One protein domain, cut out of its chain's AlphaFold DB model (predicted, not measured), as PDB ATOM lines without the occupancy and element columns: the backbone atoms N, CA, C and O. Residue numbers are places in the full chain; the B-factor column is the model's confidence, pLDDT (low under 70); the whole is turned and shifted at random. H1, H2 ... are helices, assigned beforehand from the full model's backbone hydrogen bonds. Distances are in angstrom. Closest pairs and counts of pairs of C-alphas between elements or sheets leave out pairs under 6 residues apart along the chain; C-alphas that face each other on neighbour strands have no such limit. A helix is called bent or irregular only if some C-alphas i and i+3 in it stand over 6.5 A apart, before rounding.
ATOM      1  N   PRO A  64     -12.472 -42.574  31.899       69.25
ATOM      2  CA  PRO A  64     -11.408 -41.720  32.412       69.25
ATOM      3  C   PRO A  64     -11.410 -40.327  31.774       69.25
ATOM      4  O   PRO A  64     -10.785 -39.418  32.319       69.25
ATOM      5  N   THR A  65     -12.103 -40.150  30.642       81.44
ATOM      6  CA  THR A  65     -12.122 -38.899  29.878       81.44
ATOM      7  C   THR A  65     -13.518 -38.543  29.363       81.44
ATOM      8  O   THR A  65     -14.407 -39.392  29.252       81.44
ATOM      9  N   THR A  66     -13.701 -37.265  29.024       80.44
ATOM     10  CA  THR A  66     -14.904 -36.760  28.348       80.44
ATOM     11  C   THR A  66     -15.095 -37.402  26.969       80.44
ATOM     12  O   THR A  66     -16.231 -37.690  26.600       80.44
ATOM     13  N   GLU A  67     -14.008 -37.680  26.239       81.69
ATOM     14  CA  GLU A  67     -14.049 -38.387  24.949       81.69
ATOM     15  C   GLU A  67     -14.618 -39.802  25.118       81.69
ATOM     16  O   GLU A  67     -15.569 -40.166  24.432       81.69
ATOM     17  N   ASP A  68     -14.144 -40.566  26.108       78.38
ATOM     18  CA  ASP A  68     -14.665 -41.913  26.377       78.38
ATOM     19  C   ASP A  68     -16.155 -41.902  26.743       78.38
ATOM     20  O   ASP A  68     -16.904 -42.804  26.362       78.38
ATOM     21  N   ALA A  69     -16.599 -40.880  27.481       81.88
ATOM     22  CA  ALA A  69     -18.006 -40.716  27.829       81.88
ATOM     23  C   ALA A  69     -18.866 -40.390  26.598       81.88
ATOM     24  O   ALA A  69     -19.946 -40.962  26.449       81.88
ATOM     25  N   PHE A  70     -18.381 -39.522  25.706       84.44
ATOM     26  CA  PHE A  70     -19.040 -39.192  24.442       84.44
ATOM     27  C   PHE A  70     -19.130 -40.418  23.522       84.44
ATOM     28  O   PHE A  70     -20.210 -40.773  23.048       84.44
ATOM     29  N   TYR A  71     -18.024 -41.140  23.352       83.19
ATOM     30  CA  TYR A  71     -17.966 -42.348  22.531       83.19
ATOM     31  C   TYR A  71     -18.830 -43.483  23.086       83.19
ATOM     32  O   TYR A  71     -19.408 -44.249  22.316       83.19
ATOM     33  N   ALA A  72     -18.989 -43.575  24.409       82.25
ATOM     34  CA  ALA A  72     -19.891 -44.544  25.022       82.25
ATOM     35  C   ALA A  72     -21.369 -44.305  24.663       82.25
ATOM     36  O   ALA A  72     -22.136 -45.268  24.631       82.25
ATOM     37  N   GLN A  73     -21.769 -43.059  24.377       86.75
ATOM     38  CA  GLN A  73     -23.126 -42.747  23.905       86.75
ATOM     39  C   GLN A  73     -23.319 -43.077  22.420       86.75
ATOM     40  O   GLN A  73     -24.435 -43.346  21.982       86.75
ATOM     41  N   LEU A  74     -22.237 -43.088  21.642       90.19
ATOM     42  CA  LEU A  74     -22.242 -43.317  20.199       90.19
ATOM     43  C   LEU A  74     -21.706 -44.712  19.879       90.19
ATOM     44  O   LEU A  74     -20.615 -44.889  19.333       90.19
ATOM     45  N   SER A  75     -22.503 -45.720  20.231       88.88
ATOM     46  CA  SER A  75     -22.158 -47.114  19.960       88.88
ATOM     47  C   SER A  75     -21.905 -47.360  18.459       88.88
ATOM     48  O   SER A  75     -22.418 -46.628  17.603       88.88
ATOM     49  N   PRO A  76     -21.142 -48.413  18.103       91.19
ATOM     50  CA  PRO A  76     -20.962 -48.813  16.708       91.19
ATOM     51  C   PRO A  76     -22.288 -48.925  15.941       91.19
ATOM     52  O   PRO A  76     -22.396 -48.373  14.852       91.19
ATOM     53  N   ASP A  77     -23.315 -49.516  16.558       93.06
ATOM     54  CA  ASP A  77     -24.643 -49.683  15.959       93.06
ATOM     55  C   ASP A  77     -25.305 -48.337  15.619       93.06
ATOM     56  O   ASP A  77     -25.908 -48.187  14.556       93.06
ATOM     57  N   ILE A  78     -25.170 -47.326  16.488       94.38
ATOM     58  CA  ILE A  78     -25.703 -45.977  16.234       94.38
ATOM     59  C   ILE A  78     -24.984 -45.341  15.043       94.38
ATOM     60  O   ILE A  78     -25.629 -44.784  14.153       94.38
ATOM     61  N   ARG A  79     -23.654 -45.459  14.974       93.38
ATOM     62  CA  ARG A  79     -22.874 -44.920  13.846       93.38
ATOM     63  C   ARG A  79     -23.214 -45.621  12.533       93.38
ATOM     64  O   ARG A  79     -23.366 -44.962  11.504       93.38
ATOM     65  N   GLU A  80     -23.417 -46.935  12.559       93.56
ATOM     66  CA  GLU A  80     -23.890 -47.692  11.396       93.56
ATOM     67  C   GLU A  80     -25.300 -47.268  10.964       93.56
ATOM     68  O   GLU A  80     -25.568 -47.133   9.766       93.56
ATOM     69  N   LEU A  81     -26.198 -46.990  11.915       94.88
ATOM     70  CA  LEU A  81     -27.534 -46.468  11.621       94.88
ATOM     71  C   LEU A  81     -27.484 -45.091  10.955       94.88
ATOM     72  O   LEU A  81     -28.248 -44.866  10.009       94.88
ATOM     73  N   ILE A  82     -26.580 -44.210  11.392       93.00
ATOM     74  CA  ILE A  82     -26.334 -42.911  10.751       93.00
ATOM     75  C   ILE A  82     -25.905 -43.133   9.297       93.00
ATOM     76  O   ILE A  82     -26.557 -42.628   8.386       93.00
ATOM     77  N   VAL A  83     -24.884 -43.964   9.055       92.00
ATOM     78  CA  VAL A  83     -24.422 -44.296   7.693       92.00
ATOM     79  C   VAL A  83     -25.564 -44.831   6.829       92.00
ATOM     80  O   VAL A  83     -25.746 -44.400   5.686       92.00
ATOM     81  N   LEU A  84     -26.358 -45.760   7.365       91.19
ATOM     82  CA  LEU A  84     -27.483 -46.353   6.653       91.19
ATOM     83  C   LEU A  84     -28.503 -45.289   6.230       91.19
ATOM     84  O   LEU A  84     -28.953 -45.305   5.085       91.19
ATOM     85  N   HIS A  85     -28.879 -44.382   7.132       90.88
ATOM     86  CA  HIS A  85     -29.927 -43.392   6.872       90.88
ATOM     87  C   HIS A  85     -29.441 -42.240   5.995       90.88
ATOM     88  O   HIS A  85     -30.159 -41.864   5.068       90.88
ATOM     89  N   THR A  86     -28.203 -41.781   6.171       87.56
ATOM     90  CA  THR A  86     -27.566 -40.804   5.276       87.56
ATOM     91  C   THR A  86     -27.535 -41.325   3.837       87.56
ATOM     92  O   THR A  86     -27.917 -40.633   2.891       87.56
ATOM     93  N   ASN A  87     -27.210 -42.605   3.659       86.12
ATOM     94  CA  ASN A  87     -27.131 -43.224   2.338       86.12
ATOM     95  C   ASN A  87     -28.475 -43.646   1.735       86.12
ATOM     96  O   ASN A  87     -28.515 -44.025   0.560       86.12
ATOM     97  N   LYS A  88     -29.590 -43.590   2.475       83.81
ATOM     98  CA  LYS A  88     -30.930 -43.814   1.897       83.81
ATOM     99  C   LYS A  88     -31.333 -42.687   0.941       83.81
ATOM    100  O   LYS A  88     -32.115 -42.940   0.023       83.81
ATOM    101  N   GLY A  89     -30.739 -41.495   1.059       68.75
ATOM    102  CA  GLY A  89     -30.952 -40.324   0.192       68.75
ATOM    103  C   GLY A  89     -30.486 -40.460  -1.272       68.75
ATOM    104  O   GLY A  89     -30.225 -39.455  -1.931       68.75
ATOM    105  N   LYS A  90     -30.406 -41.683  -1.822       61.81
ATOM    106  CA  LYS A  90     -29.779 -42.036  -3.116       61.81
ATOM    107  C   LYS A  90     -30.248 -41.226  -4.328       61.81
ATOM    108  O   LYS A  90     -29.541 -41.179  -5.329       61.81
ATOM    109  N   ARG A  91     -31.428 -40.599  -4.269       56.56
ATOM    110  CA  ARG A  91     -32.015 -39.866  -5.403       56.56
ATOM    111  C   ARG A  91     -31.261 -38.589  -5.778       56.56
ATOM    112  O   ARG A  91     -31.333 -38.192  -6.937       56.56
ATOM    113  N   ILE A  92     -30.566 -37.950  -4.835       63.28
ATOM    114  CA  ILE A  92     -29.870 -36.677  -5.097       63.28
ATOM    115  C   ILE A  92     -28.493 -36.932  -5.729       63.28
ATOM    116  O   ILE A  92     -28.098 -36.233  -6.661       63.28
ATOM    117  N   PHE A  93     -27.803 -37.989  -5.297       69.69
ATOM    118  CA  PHE A  93     -26.410 -38.242  -5.663       69.69
ATOM    119  C   PHE A  93     -26.219 -38.650  -7.127       69.69
ATOM    120  O   PHE A  93     -25.373 -38.082  -7.814       69.69
ATOM    121  N   SER A  94     -27.023 -39.589  -7.642       74.06
ATOM    122  CA  SER A  94     -26.852 -40.063  -9.025       74.06
ATOM    123  C   SER A  94     -27.157 -38.966 -10.044       74.06
ATOM    124  O   SER A  94     -26.364 -38.726 -10.949       74.06
ATOM    125  N   LYS A  95     -28.261 -38.235  -9.846       78.50
ATOM    126  CA  LYS A  95     -28.687 -37.158 -10.744       78.50
ATOM    127  C   LYS A  95     -27.675 -36.013 -10.785       78.50
ATOM    128  O   LYS A  95     -27.410 -35.479 -11.857       78.50
ATOM    129  N   TYR A  96     -27.110 -35.627  -9.641       80.06
ATOM    130  CA  TYR A  96     -26.077 -34.592  -9.608       80.06
ATOM    131  C   TYR A  96     -24.809 -35.042 -10.342       80.06
ATOM    132  O   TYR A  96     -24.299 -34.309 -11.185       80.06
ATOM    133  N   ASN A  97     -24.334 -36.263 -10.071       82.50
ATOM    134  CA  ASN A  97     -23.129 -36.797 -10.706       82.50
ATOM    135  C   ASN A  97     -23.291 -36.922 -12.235       82.50
ATOM    136  O   ASN A  97     -22.352 -36.638 -12.971       82.50
ATOM    137  N   GLU A  98     -24.485 -37.282 -12.721       84.06
ATOM    138  CA  GLU A  98     -24.807 -37.305 -14.156       84.06
ATOM    139  C   GLU A  98     -24.773 -35.908 -14.800       84.06
ATOM    140  O   GLU A  98     -24.296 -35.763 -15.924       84.06
ATOM    141  N   MET A  99     -25.262 -34.875 -14.103       85.69
ATOM    142  CA  MET A  99     -25.246 -33.488 -14.598       85.69
ATOM    143  C   MET A  99     -23.850 -32.849 -14.551       85.69
ATOM    144  O   MET A  99     -23.602 -31.873 -15.259       85.69
ATOM    145  N   HIS A 100     -22.941 -33.382 -13.732       84.44
ATOM    146  CA  HIS A 100     -21.614 -32.813 -13.491       84.44
ATOM    147  C   HIS A 100     -20.497 -33.868 -13.608       84.44
ATOM    148  O   HIS A 100     -19.780 -34.107 -12.634       84.44
ATOM    149  N   PRO A 101     -20.299 -34.476 -14.796       82.12
ATOM    150  CA  PRO A 101     -19.372 -35.600 -14.978       82.12
ATOM    151  C   PRO A 101     -17.897 -35.234 -14.748       82.12
ATOM    152  O   PRO A 101     -17.108 -36.090 -14.359       82.12
ATOM    153  N   ASP A 102     -17.527 -33.967 -14.952       86.00
ATOM    154  CA  ASP A 102     -16.150 -33.482 -14.786       86.00
ATOM    155  C   ASP A 102     -15.849 -32.994 -13.356       86.00
ATOM    156  O   ASP A 102     -14.723 -32.584 -13.050       86.00
ATOM    157  N   ASN A 103     -16.846 -33.000 -12.461       80.75
ATOM    158  CA  ASN A 103     -16.651 -32.533 -11.097       80.75
ATOM    159  C   ASN A 103     -15.849 -33.563 -10.293       80.75
ATOM    160  O   ASN A 103     -16.251 -34.711 -10.115       80.75
ATOM    161  N   LYS A 104     -14.708 -33.128  -9.756       70.50
ATOM    162  CA  LYS A 104     -13.840 -33.969  -8.922       70.50
ATOM    163  C   LYS A 104     -14.463 -34.284  -7.560       70.50
ATOM    164  O   LYS A 104     -14.043 -35.240  -6.913       70.50
ATOM    165  N   ARG A 105     -15.443 -33.486  -7.113       66.44
ATOM    166  CA  ARG A 105     -16.247 -33.756  -5.914       66.44
ATOM    167  C   ARG A 105     -17.506 -34.509  -6.326       66.44
ATOM    168  O   ARG A 105     -18.557 -33.920  -6.558       66.44
ATOM    169  N   ILE A 106     -17.351 -35.818  -6.464       70.88
ATOM    170  CA  ILE A 106     -18.446 -36.747  -6.729       70.88
ATOM    171  C   ILE A 106     -19.200 -36.951  -5.416       70.88
ATOM    172  O   ILE A 106     -18.576 -37.176  -4.379       70.88
ATOM    173  N   PHE A 107     -20.532 -36.912  -5.448       78.19
ATOM    174  CA  PHE A 107     -21.312 -37.350  -4.297       78.19
ATOM    175  C   PHE A 107     -21.222 -38.871  -4.184       78.19
ATOM    176  O   PHE A 107     -21.811 -39.600  -4.992       78.19
ATOM    177  N   ILE A 108     -20.454 -39.332  -3.203       82.69
ATOM    178  CA  ILE A 108     -20.249 -40.743  -2.878       82.69
ATOM    179  C   ILE A 108     -21.042 -41.124  -1.622       82.69
ATOM    180  O   ILE A 108     -21.365 -40.248  -0.818       82.69
ATOM    181  N   PRO A 109     -21.389 -42.412  -1.452       86.12
ATOM    182  CA  PRO A 109     -22.006 -42.881  -0.222       86.12
ATOM    183  C   PRO A 109     -21.095 -42.637   0.979       86.12
ATOM    184  O   PRO A 109     -19.904 -42.936   0.915       86.12
ATOM    185  N   THR A 110     -21.686 -42.175   2.073       90.06
ATOM    186  CA  THR A 110     -21.005 -41.994   3.350       90.06
ATOM    187  C   THR A 110     -20.534 -43.335   3.909       90.06
ATOM    188  O   THR A 110     -21.260 -44.328   3.821       90.06
ATOM    189  N   ILE A 111     -19.355 -43.383   4.523       92.19
ATOM    190  CA  ILE A 111     -18.840 -44.570   5.227       92.19
ATOM    191  C   ILE A 111     -18.637 -44.306   6.722       92.19
ATOM    192  O   ILE A 111     -18.561 -43.162   7.157       92.19
ATOM    193  N   VAL A 112     -18.509 -45.373   7.519       93.25
ATOM    194  CA  VAL A 112     -18.322 -45.259   8.980       93.25
ATOM    195  C   VAL A 112     -17.091 -44.420   9.326       93.25
ATOM    196  O   VAL A 112     -17.191 -43.553  10.177       93.25
ATOM    197  N   ALA A 113     -15.979 -44.582   8.604       93.31
ATOM    198  CA  ALA A 113     -14.767 -43.791   8.839       93.31
ATOM    199  C   ALA A 113     -14.965 -42.278   8.619       93.31
ATOM    200  O   ALA A 113     -14.309 -41.471   9.269       93.31
ATOM    201  N   GLU A 114     -15.866 -41.877   7.717       92.50
ATOM    202  CA  GLU A 114     -16.203 -40.462   7.518       92.50
ATOM    203  C   GLU A 114     -17.086 -39.942   8.649       92.50
ATOM    204  O   GLU A 114     -16.902 -38.811   9.083       92.50
ATOM    205  N   ILE A 115     -18.010 -40.768   9.151       94.00
ATOM    206  CA  ILE A 115     -18.802 -40.444  10.343       94.00
ATOM    207  C   ILE A 115     -17.901 -40.338  11.574       94.00
ATOM    208  O   ILE A 115     -18.038 -39.389  12.336       94.00
ATOM    209  N   ASP A 116     -16.947 -41.250  11.731       92.94
ATOM    210  CA  ASP A 116     -15.944 -41.208  12.791       92.94
ATOM    211  C   ASP A 116     -15.128 -39.915  12.709       92.94
ATOM    212  O   ASP A 116     -15.083 -39.162  13.676       92.94
ATOM    213  N   ALA A 117     -14.582 -39.583  11.536       92.44
ATOM    214  CA  ALA A 117     -13.835 -38.343  11.342       92.44
ATOM    215  C   ALA A 117     -14.691 -37.085  11.584       92.44
ATOM    216  O   ALA A 117     -14.220 -36.133  12.203       92.44
ATOM    217  N   PHE A 118     -15.947 -37.081  11.131       92.56
ATOM    218  CA  PHE A 118     -16.892 -35.980  11.341       92.56
ATOM    219  C   PHE A 118     -17.216 -35.770  12.826       92.56
ATOM    220  O   PHE A 118     -17.313 -34.634  13.282       92.56
ATOM    221  N   LEU A 119     -17.348 -36.860  13.581       91.00
ATOM    222  CA  LEU A 119     -17.612 -36.849  15.020       91.00
ATOM    223  C   LEU A 119     -16.338 -36.692  15.868       91.00
ATOM    224  O   LEU A 119     -16.433 -36.650  17.093       91.00
ATOM    225  N   GLY A 120     -15.160 -36.626  15.243       88.62
ATOM    226  CA  GLY A 120     -13.882 -36.502  15.942       88.62
ATOM    227  C   GLY A 120     -13.433 -37.782  16.650       88.62
ATOM    228  O   GLY A 120     -12.814 -37.702  17.702       88.62
ATOM    229  N   PHE A 121     -13.751 -38.961  16.114       82.56
ATOM    230  CA  PHE A 121     -13.123 -40.229  16.493       82.56
ATOM    231  C   PHE A 121     -11.833 -40.395  15.675       82.56
ATOM    232  O   PHE A 121     -11.899 -40.570  14.455       82.56
ATOM    233  N   TYR A 122     -10.670 -40.332  16.326       70.81
ATOM    234  CA  TYR A 122      -9.345 -40.450  15.699       70.81
ATOM    235  C   TYR A 122      -8.393 -41.362  16.478       70.81
ATOM    236  O   TYR A 122      -8.485 -41.411  17.724       70.81
TER     237      TYR A 122
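What this domain is: This is residues 64 to 122 of the 122 residues of an uncharacterized protein of Trichinella spiralis (UniProt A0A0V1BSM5). The model is a loose, open hook: H2, the longest helix, is followed by H3 toward one end and preceded by H1 toward the other, and residues 100 to 111 then fold back toward H2. There H4 crosses H2, the one contact between named helices, while residues 99 to 104 stick out free at the turn. The printed part has 59 residues with four named helices, H1, H2, H3 and H4 in chain order, and no named strand; its class is all helix. The whole is loose, with a radius of gyration of the C-alphas of 15.0 A, and a rod in outline, spanning 49 by 21 by 11 A.

How they stand to each other: H2, residues 76 to 86, touches H4, residues 112 to 118, with the closest C-alphas, those of Val 83 and Val 112, 6.3 A apart. Their lines are about perpendicular, at 86 degrees, and their centres are 10.4 A apart. H1, residues 66 to 73, is apart from H2 and from H4. H3, residues 90 to 99, touches no helix. Every O i to N i+4 pair is within hydrogen-bond range in H1, H2 and H4; in H3 it is 4 of 6.

Where its parts are: H2 measures 15.4 A from first to last C-alpha, beginning at C-alpha 76 (-20.962, -48.813, 16.708). H3 measures 15.0 A and ends at C-alpha 99 (-25.246, -33.488, -14.598); it is neither bent nor irregular, but only just: C-alphas 91 and 94 are 6.3 A apart. H1 measures 11.1 A, and H4, 9.7 A, ends at C-alpha 118 (-16.892, -35.980, 11.341).

The domain as a whole: The C-alphas of Pro 64 and Met 99 are the two farthest apart, at 49.7 A. The links H1 to H2 and H2 to H3 are tight, and H3 to H4 is long, with 12 residues. The printed part has no cut and ends at Tyr 122, the chain's last residue. The mean pLDDT of the printed part is 83.6, with residues 64, 89 to 93 and 105 under 70.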